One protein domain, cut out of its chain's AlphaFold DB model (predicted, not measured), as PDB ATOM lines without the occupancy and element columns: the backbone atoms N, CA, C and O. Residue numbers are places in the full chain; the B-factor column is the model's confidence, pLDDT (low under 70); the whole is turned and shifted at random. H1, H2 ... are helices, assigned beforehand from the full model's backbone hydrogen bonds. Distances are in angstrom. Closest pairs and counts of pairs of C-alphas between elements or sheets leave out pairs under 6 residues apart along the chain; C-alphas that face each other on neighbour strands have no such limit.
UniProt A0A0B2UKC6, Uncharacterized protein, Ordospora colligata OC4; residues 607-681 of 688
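AT A GLANCE: This is residues 607 to 681 of the 688 residues of an uncharacterized protein of Ordospora colligata OC4 (UniProt A0A0B2UKC6). Four helices, H1 to H4, make a small body, and the long helix H5 starts beside it and sticks out with residues 662 to 681 as a free arm. The 75 printed residues have five named helices, H1 to H5 in chain order, and no named strand: all helix. The whole is only just loose, close to extended, with a radius of gyration of the C-alphas of 16.9 A and spans of 58 by 24 by 17 A.

HOW THE PARTS SIT: H1, residues 607 to 618, is close to but not clearly touching H3, residues 639 to 642; their closest C-alphas, of Ile 614 and Phe 642, are 7.4 A apart. H2, residues 625 to 637, only just touches H4, residues 647 to 653, with 3 pairs of C-alphas within 8 A, from its residues 632 to 635 alone; the closest C-alphas are those of Leu 632 and Val 648, 7.4 A. They run opposite ways at a steep tilt of 55 degrees. H5, residues 655 to 681, is about perpendicular to H4, at 79 degrees. Every O i to N i+4 pair is within hydrogen-bond range in H1, H2, H4 and H5; H3 is too short for one.

IN THESE COORDINATES: H1 is 16.1 A long, H2 18.4 A and H5 38.8 A. C-alpha 607 is at (190.969, 288.829, 258.662), C-alpha 681 at (170.173, 321.351, 299.402).

THE WHOLE: The printed part has no cut and no long link. Residues 621 to 623 and 657 have pLDDT under 70.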
ATOM      1  N   GLU A 607     191.475 289.441 257.429       92.50
ATOM      2  CA  GLU A 607     190.969 288.829 258.662       92.50
ATOM      3  C   GLU A 607     191.921 287.780 259.251       92.50
ATOM      4  O   GLU A 607     192.048 287.661 260.472       92.50
ATOM      5  N   GLU A 608     192.628 287.043 258.392       94.62
ATOM      6  CA  GLU A 608     193.592 286.030 258.822       94.62
ATOM      7  C   GLU A 608     194.737 286.675 259.612       94.62
ATOM      8  O   GLU A 608     195.088 286.229 260.713       94.62
ATOM      9  N   PHE A 609     195.297 287.767 259.091       95.25
ATOM     10  CA  PHE A 609     196.340 288.518 259.767       95.25
ATOM     11  C   PHE A 609     195.839 289.171 261.058       95.25
ATOM     12  O   PHE A 609     196.504 289.056 262.094       95.25
ATOM     13  N   ARG A 610     194.651 289.791 261.033       94.31
ATOM     14  CA  ARG A 610     194.026 290.380 262.231       94.31
ATOM     15  C   ARG A 610     193.887 289.350 263.346       94.31
ATOM     16  O   ARG A 610     194.356 289.579 264.464       94.31
ATOM     17  N   THR A 611     193.371 288.167 263.019       92.81
ATOM     18  CA  THR A 611     193.231 287.045 263.957       92.81
ATOM     19  C   THR A 611     194.578 286.635 264.560       92.81
ATOM     20  O   THR A 611     194.678 286.383 265.765       92.81
ATOM     21  N   ARG A 612     195.652 286.601 263.758       95.19
ATOM     22  CA  ARG A 612     197.007 286.293 264.249       95.19
ATOM     23  C   ARG A 612     197.520 287.333 265.243       95.19
ATOM     24  O   ARG A 612     198.066 286.939 266.273       95.19
ATOM     25  N   VAL A 613     197.357 288.625 264.955       94.12
ATOM     26  CA  VAL A 613     197.778 289.708 265.860       94.12
ATOM     27  C   VAL A 613     196.994 289.642 267.167       94.12
ATOM     28  O   VAL A 613     197.593 289.648 268.240       94.12
ATOM     29  N   ILE A 614     195.672 289.481 267.089       92.69
ATOM     30  CA  ILE A 614     194.807 289.341 268.266       92.69
ATOM     31  C   ILE A 614     195.257 288.151 269.113       92.69
ATOM     32  O   ILE A 614     195.436 288.295 270.317       92.69
ATOM     33  N   LYS A 615     195.546 286.996 268.504       92.19
ATOM     34  CA  LYS A 615     196.059 285.827 269.232       92.19
ATOM     35  C   LYS A 615     197.375 286.120 269.966       92.19
ATOM     36  O   LYS A 615     197.563 285.642 271.083       92.19
ATOM     37  N   VAL A 616     198.277 286.905 269.371       93.12
ATOM     38  CA  VAL A 616     199.526 287.341 270.023       93.12
ATOM     39  C   VAL A 616     199.241 288.302 271.179       93.12
ATOM     40  O   VAL A 616     199.808 288.127 272.257       93.12
ATOM     41  N   LEU A 617     198.344 289.270 271.007       90.75
ATOM     42  CA  LEU A 617     197.951 290.192 272.077       90.75
ATOM     43  C   LEU A 617     197.266 289.455 273.239       90.75
ATOM     44  O   LEU A 617     197.532 289.751 274.403       90.75
ATOM     45  N   CYS A 618     196.446 288.452 272.941       87.56
ATOM     46  CA  CYS A 618     195.782 287.621 273.941       87.56
ATOM     47  C   CYS A 618     196.715 286.579 274.582       87.56
ATOM     48  O   CYS A 618     196.368 286.005 275.613       87.56
ATOM     49  N   SER A 619     197.890 286.312 273.999       84.00
ATOM     50  CA  SER A 619     198.884 285.421 274.609       84.00
ATOM     51  C   SER A 619     199.502 286.080 275.851       84.00
ATOM     52  O   SER A 619     199.795 287.277 275.833       84.00
ATOM     53  N   ASN A 620     199.718 285.311 276.922       71.94
ATOM     54  CA  ASN A 620     200.246 285.773 278.220       71.94
ATOM     55  C   ASN A 620     199.371 286.824 278.928       71.94
ATOM     56  O   ASN A 620     199.871 287.786 279.508       71.94
ATOM     57  N   TYR A 621     198.052 286.627 278.898       68.12
ATOM     58  CA  TYR A 621     197.077 287.456 279.615       68.12
ATOM     59  C   TYR A 621     197.393 287.623 281.119       68.12
ATOM     60  O   TYR A 621     197.107 288.670 281.702       68.12
ATOM     61  N   ASP A 622     198.015 286.622 281.744       68.38
ATOM     62  CA  ASP A 622     198.137 286.530 283.202       68.38
ATOM     63  C   ASP A 622     199.255 287.394 283.820       68.38
ATOM     64  O   ASP A 622     199.183 287.715 285.009       68.38
ATOM     65  N   GLU A 623     200.255 287.834 283.048       66.38
ATOM     66  CA  GLU A 623     201.514 288.362 283.611       66.38
ATOM     67  C   GLU A 623     201.455 289.845 284.041       66.38
ATOM     68  O   GLU A 623     202.038 290.201 285.064       66.38
ATOM     69  N   ASP A 624     200.717 290.718 283.334       80.94
ATOM     70  CA  ASP A 624     200.686 292.168 283.620       80.94
ATOM     71  C   ASP A 624     199.254 292.741 283.672       80.94
ATOM     72  O   ASP A 624     198.505 292.755 282.691       80.94
ATOM     73  N   TRP A 625     198.857 293.268 284.837       77.38
ATOM     74  CA  TRP A 625     197.543 293.892 285.038       77.38
ATOM     75  C   TRP A 625     197.387 295.229 284.296       77.38
ATOM     76  O   TRP A 625     196.270 295.596 283.916       77.38
ATOM     77  N   ARG A 626     198.478 295.984 284.093       79.88
ATOM     78  CA  ARG A 626     198.450 297.255 283.351       79.88
ATOM     79  C   ARG A 626     198.181 296.982 281.881       79.88
ATOM     80  O   ARG A 626     197.360 297.675 281.279       79.88
ATOM     81  N   TYR A 627     198.820 295.948 281.341       85.44
ATOM     82  CA  TYR A 627     198.549 295.450 280.002       85.44
ATOM     83  C   TYR A 627     197.097 294.981 279.851       85.44
ATOM     84  O   TYR A 627     196.399 295.463 278.964       85.44
ATOM     85  N   ARG A 628     196.591 294.148 280.772       84.06
ATOM     86  CA  ARG A 628     195.175 293.731 280.803       84.06
ATOM     87  C   ARG A 628     194.215 294.919 280.754       84.06
ATOM     88  O   ARG A 628     193.281 294.936 279.958       84.06
ATOM     89  N   ARG A 629     194.455 295.956 281.561       81.75
ATOM     90  CA  ARG A 629     193.631 297.174 281.542       81.75
ATOM     91  C   ARG A 629     193.666 297.874 280.179       81.75
ATOM     92  O   ARG A 629     192.613 298.279 279.692       81.75
ATOM     93  N   ALA A 630     194.851 298.025 279.586       85.50
ATOM     94  CA  ALA A 630     195.004 298.632 278.265       85.50
ATOM     95  C   ALA A 630     194.282 297.809 277.185       85.50
ATOM     96  O   ALA A 630     193.570 298.370 276.359       85.50
ATOM     97  N   LEU A 631     194.398 296.483 277.246       88.31
ATOM     98  CA  LEU A 631     193.772 295.554 276.315       88.31
ATOM     99  C   LEU A 631     192.246 295.621 276.398       88.31
ATOM    100  O   LEU A 631     191.592 295.771 275.374       88.31
ATOM    101  N   LEU A 632     191.672 295.631 277.603       84.94
ATOM    102  CA  LEU A 632     190.229 295.816 277.770       84.94
ATOM    103  C   LEU A 632     189.747 297.162 277.229       84.94
ATOM    104  O   LEU A 632     188.705 297.229 276.578       84.94
ATOM    105  N   HIS A 633     190.473 298.240 277.533       85.38
ATOM    106  CA  HIS A 633     190.151 299.562 277.004       85.38
ATOM    107  C   HIS A 633     190.140 299.531 275.472       85.38
ATOM    108  O   HIS A 633     189.185 299.981 274.846       85.38
ATOM    109  N   CYS A 634     191.151 298.902 274.879       86.69
ATOM    110  CA  CYS A 634     191.257 298.695 273.445       86.69
ATOM    111  C   CYS A 634     190.078 297.886 272.873       86.69
ATOM    112  O   CYS A 634     189.514 298.280 271.857       86.69
ATOM    113  N   CYS A 635     189.643 296.811 273.543       86.81
ATOM    114  CA  CYS A 635     188.474 296.026 273.128       86.81
ATOM    115  C   CYS A 635     187.178 296.843 273.124       86.81
ATOM    116  O   CYS A 635     186.328 296.632 272.264       86.81
ATOM    117  N   LYS A 636     187.024 297.779 274.068       84.06
ATOM    118  CA  LYS A 636     185.863 298.681 274.118       84.06
ATOM    119  C   LYS A 636     185.890 299.723 273.006       84.06
ATOM    120  O   LYS A 636     184.844 300.019 272.443       84.06
ATOM    121  N   MET A 637     187.069 300.268 272.707       85.38
ATOM    122  CA  MET A 637     187.244 301.272 271.655       85.38
ATOM    123  C   MET A 637     187.129 300.669 270.249       85.38
ATOM    124  O   MET A 637     186.635 301.330 269.344       85.38
ATOM    125  N   HIS A 638     187.538 299.407 270.075       89.06
ATOM    126  CA  HIS A 638     187.551 298.716 268.783       89.06
ATOM    127  C   HIS A 638     186.785 297.380 268.831       89.06
ATOM    128  O   HIS A 638     187.371 296.318 268.604       89.06
ATOM    129  N   PRO A 639     185.467 297.381 269.104       87.25
ATOM    130  CA  PRO A 639     184.701 296.148 269.310       87.25
ATOM    131  C   PRO A 639     184.681 295.243 268.071       87.25
ATOM    132  O   PRO A 639     184.644 294.023 268.205       87.25
ATOM    133  N   LEU A 640     184.758 295.826 266.868       87.38
ATOM    134  CA  LEU A 640     184.801 295.078 265.609       87.38
ATOM    135  C   LEU A 640     186.100 294.287 265.436       87.38
ATOM    136  O   LEU A 640     186.058 293.190 264.895       87.38
ATOM    137  N   ILE A 641     187.225 294.805 265.938       88.25
ATOM    138  CA  ILE A 641     188.512 294.103 265.893       88.25
ATOM    139  C   ILE A 641     188.474 292.871 266.806       88.25
ATOM    140  O   ILE A 641     188.979 291.817 266.447       88.25
ATOM    141  N   PHE A 642     187.867 292.980 267.990       87.62
ATOM    142  CA  PHE A 642     187.938 291.936 269.021       87.62
ATOM    143  C   PHE A 642     186.728 290.996 269.067       87.62
ATOM    144  O   PHE A 642     186.667 290.155 269.971       87.62
ATOM    145  N   LYS A 643     185.785 291.114 268.125       83.75
ATOM    146  CA  LYS A 643     184.475 290.445 268.159       83.75
ATOM    147  C   LYS A 643     184.561 288.939 268.441       83.75
ATOM    148  O   LYS A 643     183.846 288.451 269.311       83.75
ATOM    149  N   ASP A 644     185.492 288.244 267.792       83.38
ATOM    150  CA  ASP A 644     185.607 286.778 267.857       83.38
ATOM    151  C   ASP A 644     186.761 286.298 268.760       83.38
ATOM    152  O   ASP A 644     187.115 285.120 268.788       83.38
ATOM    153  N   SER A 645     187.368 287.208 269.529       81.44
ATOM    154  CA  SER A 645     188.550 286.903 270.348       81.44
ATOM    155  C   SER A 645     188.242 286.147 271.646       81.44
ATOM    156  O   SER A 645     189.165 285.648 272.291       81.44
ATOM    157  N   GLY A 646     186.976 286.130 272.086       80.94
ATOM    158  CA  GLY A 646     186.563 285.606 273.397       80.94
ATOM    159  C   GLY A 646     187.156 286.368 274.594       80.94
ATOM    160  O   GLY A 646     186.979 285.972 275.745       80.94
ATOM    161  N   ILE A 647     187.870 287.475 274.363       79.62
ATOM    162  CA  ILE A 647     188.663 288.126 275.408       79.62
ATOM    163  C   ILE A 647     187.808 288.865 276.434       79.62
ATOM    164  O   ILE A 647     188.156 288.937 277.610       79.62
ATOM    165  N   VAL A 648     186.652 289.376 276.007       75.06
ATOM    166  CA  VAL A 648     185.684 290.034 276.891       75.06
ATOM    167  C   VAL A 648     185.182 289.049 277.951       75.06
ATOM    168  O   VAL A 648     185.066 289.408 279.121       75.06
ATOM    169  N   GLU A 649     184.982 287.784 277.575       80.62
ATOM    170  CA  GLU A 649     184.589 286.715 278.497       80.62
ATOM    171  C   GLU A 649     185.714 286.350 279.476       80.62
ATOM    172  O   GLU A 649     185.438 285.989 280.622       80.62
ATOM    173  N   LEU A 650     186.980 286.471 279.059       79.12
ATOM    174  CA  LEU A 650     188.137 286.309 279.947       79.12
ATOM    175  C   LEU A 650     188.206 287.444 280.979       79.12
ATOM    176  O   LEU A 650     188.363 287.167 282.167       79.12
ATOM    177  N   PHE A 651     187.994 288.699 280.565       74.25
ATOM    178  CA  PHE A 651     187.919 289.840 281.490       74.25
ATOM    179  C   PHE A 651     186.770 289.718 282.488       74.25
ATOM    180  O   PHE A 651     186.952 290.029 283.663       74.25
ATOM    181  N   ALA A 652     185.608 289.227 282.054       72.75
ATOM    182  CA  ALA A 652     184.471 288.991 282.942       72.75
ATOM    183  C   ALA A 652     184.776 287.952 284.039       72.75
ATOM    184  O   ALA A 652     184.182 287.995 285.116       72.75
ATOM    185  N   LYS A 653     185.719 287.033 283.791       79.00
ATOM    186  CA  LYS A 653     186.156 286.001 284.746       79.00
ATOM    187  C   LYS A 653     187.344 286.439 285.616       79.00
ATOM    188  O   LYS A 653     187.649 285.758 286.600       79.00
ATOM    189  N   ASP A 654     188.005 287.556 285.300       75.75
ATOM    190  CA  ASP A 654     189.128 288.088 286.079       75.75
ATOM    191  C   ASP A 654     188.623 288.718 287.391       75.75
ATOM    192  O   ASP A 654     187.924 289.732 287.410       75.75
ATOM    193  N   ARG A 655     189.005 288.117 288.523       74.62
ATOM    194  CA  ARG A 655     188.582 288.553 289.864       74.62
ATOM    195  C   ARG A 655     189.052 289.964 290.210       74.62
ATOM    196  O   ARG A 655     188.326 290.685 290.888       74.62
ATOM    197  N   VAL A 656     190.250 290.361 289.774       71.25
ATOM    198  CA  VAL A 656     190.790 291.704 290.046       71.25
ATOM    199  C   VAL A 656     189.992 292.739 289.266       71.25
ATOM    200  O   VAL A 656     189.681 293.812 289.792       71.25
ATOM    201  N   PHE A 657     189.627 292.403 288.028       69.38
ATOM    202  CA  PHE A 657     188.758 293.239 287.216       69.38
ATOM    203  C   PHE A 657     187.361 293.357 287.829       69.38
ATOM    204  O   PHE A 657     186.888 294.478 288.005       69.38
ATOM    205  N   ALA A 658     186.746 292.238 288.220       71.19
ATOM    206  CA  ALA A 658     185.434 292.224 288.859       71.19
ATOM    207  C   ALA A 658     185.411 293.102 290.120       71.19
ATOM    208  O   ALA A 658     184.597 294.012 290.207       71.19
ATOM    209  N   VAL A 659     186.368 292.924 291.040       75.38
ATOM    210  CA  VAL A 659     186.449 293.717 292.281       75.38
ATOM    211  C   VAL A 659     186.624 295.211 291.996       75.38
ATOM    212  O   VAL A 659     185.937 296.033 292.596       75.38
ATOM    213  N   ARG A 660     187.519 295.594 291.075       71.75
ATOM    214  CA  ARG A 660     187.716 297.013 290.727       71.75
ATOM    215  C   ARG A 660     186.525 297.611 289.999       71.75
ATOM    216  O   ARG A 660     186.237 298.785 290.205       71.75
ATOM    217  N   ARG A 661     185.869 296.841 289.131       71.31
ATOM    218  CA  ARG A 661     184.674 297.296 288.427       71.31
ATOM    219  C   ARG A 661     183.547 297.536 289.421       71.31
ATOM    220  O   ARG A 661     183.003 298.627 289.412       71.31
ATOM    221  N   THR A 662     183.317 296.601 290.340       74.56
ATOM    222  CA  THR A 662     182.382 296.783 291.453       74.56
ATOM    223  C   THR A 662     182.740 298.006 292.295       74.56
ATOM    224  O   THR A 662     181.861 298.798 292.592       74.56
ATOM    225  N   ALA A 663     184.018 298.231 292.619       75.75
ATOM    226  CA  ALA A 663     184.432 299.422 293.365       75.75
ATOM    227  C   ALA A 663     184.197 300.739 292.595       75.75
ATOM    228  O   ALA A 663     183.837 301.743 293.200       75.75
ATOM    229  N   LEU A 664     184.395 300.750 291.271       72.69
ATOM    230  CA  LEU A 664     184.090 301.910 290.423       72.69
ATOM    231  C   LEU A 664     182.587 302.154 290.309       72.69
ATOM    232  O   LEU A 664     182.173 303.304 290.376       72.69
ATOM    233  N   ASP A 665     181.798 301.093 290.150       77.06
ATOM    234  CA  ASP A 665     180.342 301.184 290.080       77.06
ATOM    235  C   ASP A 665     179.786 301.687 291.434       77.06
ATOM    236  O   ASP A 665     178.991 302.619 291.449       77.06
ATOM    237  N   MET A 666     180.312 301.202 292.571       84.88
ATOM    238  CA  MET A 666     179.993 301.727 293.913       84.88
ATOM    239  C   MET A 666     180.371 303.204 294.069       84.88
ATOM    240  O   MET A 666     179.586 303.983 294.598       84.88
ATOM    241  N   LYS A 667     181.556 303.610 293.594       87.50
ATOM    242  CA  LYS A 667     181.977 305.016 293.639       87.50
ATOM    243  C   LYS A 667     181.067 305.904 292.786       87.50
ATOM    244  O   LYS A 667     180.707 306.991 293.212       87.50
ATOM    245  N   GLN A 668     180.695 305.448 291.592       83.88
ATOM    246  CA  GLN A 668     179.794 306.193 290.718       83.88
ATOM    247  C   GLN A 668     178.401 306.336 291.350       83.88
ATOM    248  O   GLN A 668     177.811 307.410 291.278       83.88
ATOM    249  N   GLU A 669     177.899 305.294 292.020       89.12
ATOM    250  CA  GLU A 669     176.665 305.373 292.809       89.12
ATOM    251  C   GLU A 669     176.784 306.373 293.972       89.12
ATOM    252  O   GLU A 669     175.867 307.166 294.182       89.12
ATOM    253  N   GLU A 670     177.907 306.389 294.699       90.44
ATOM    254  CA  GLU A 670     178.174 307.376 295.758       90.44
ATOM    255  C   GLU A 670     178.212 308.812 295.209       90.44
ATOM    256  O   GLU A 670     177.548 309.694 295.761       90.44
ATOM    257  N   ASP A 671     178.916 309.038 294.095       88.56
ATOM    258  CA  ASP A 671     179.011 310.340 293.426       88.56
ATOM    259  C   ASP A 671     177.623 310.815 292.935       88.56
ATOM    260  O   ASP A 671     177.267 311.985 293.087       88.56
ATOM    261  N   GLU A 672     176.790 309.913 292.399       92.69
ATOM    262  CA  GLU A 672     175.412 310.223 291.994       92.69
ATOM    263  C   GLU A 672     174.497 310.546 293.185       92.69
ATOM    264  O   GLU A 672     173.637 311.429 293.088       92.69
ATOM    265  N   VAL A 673     174.656 309.843 294.310       94.75
ATOM    266  CA  VAL A 673     173.905 310.114 295.546       94.75
ATOM    267  C   VAL A 673     174.287 311.476 296.118       94.75
ATOM    268  O   VAL A 673     173.397 312.252 296.478       94.75
ATOM    269  N   GLU A 674     175.578 311.801 296.159       92.88
ATOM    270  CA  GLU A 674     176.052 313.096 296.648       92.88
ATOM    271  C   GLU A 674     175.617 314.235 295.718       92.88
ATOM    272  O   GLU A 674     175.107 315.250 296.193       92.88
ATOM    273  N   ALA A 675     175.676 314.045 294.396       91.75
ATOM    274  CA  ALA A 675     175.158 315.020 293.436       91.75
ATOM    275  C   ALA A 675     173.662 315.312 293.658       91.75
ATOM    276  O   ALA A 675     173.249 316.471 293.689       91.75
ATOM    277  N   ARG A 676     172.838 314.277 293.888       96.00
ATOM    278  CA  ARG A 676     171.410 314.460 294.216       96.00
ATOM    279  C   ARG A 676     171.215 315.190 295.544       96.00
ATOM    280  O   ARG A 676     170.300 316.004 295.658       96.00
ATOM    281  N   ARG A 677     172.058 314.915 296.542       95.25
ATOM    282  CA  ARG A 677     172.015 315.582 297.848       95.25
ATOM    283  C   ARG A 677     172.346 317.069 297.732       95.25
ATOM    284  O   ARG A 677     171.618 317.883 298.294       95.25
ATOM    285  N   VAL A 678     173.395 317.419 296.987       93.00
ATOM    286  CA  VAL A 678     173.786 318.811 296.720       93.00
ATOM    287  C   VAL A 678     172.663 319.555 295.996       93.00
ATOM    288  O   VAL A 678     172.256 320.619 296.459       93.00
ATOM    289  N   SER A 679     172.082 318.963 294.947       93.31
ATOM    290  CA  SER A 679     170.940 319.557 294.238       93.31
ATOM    291  C   SER A 679     169.734 319.784 295.154       93.31
ATOM    292  O   SER A 679     169.120 320.847 295.114       93.31
ATOM    293  N   ALA A 680     169.416 318.833 296.039       95.12
ATOM    294  CA  ALA A 680     168.310 318.979 296.985       95.12
ATOM    295  C   ALA A 680     168.550 320.095 298.020       95.12
ATOM    296  O   ALA A 680     167.616 320.816 298.376       95.12
ATOM    297  N   ILE A 681     169.789 320.254 298.499       94.56
ATOM    298  CA  ILE A 681     170.173 321.351 299.402       94.56
ATOM    299  C   ILE A 681     170.054 322.697 298.681       94.56
ATOM    300  O   ILE A 681     169.527 323.651 299.253       94.56
TER     301      ILE A 681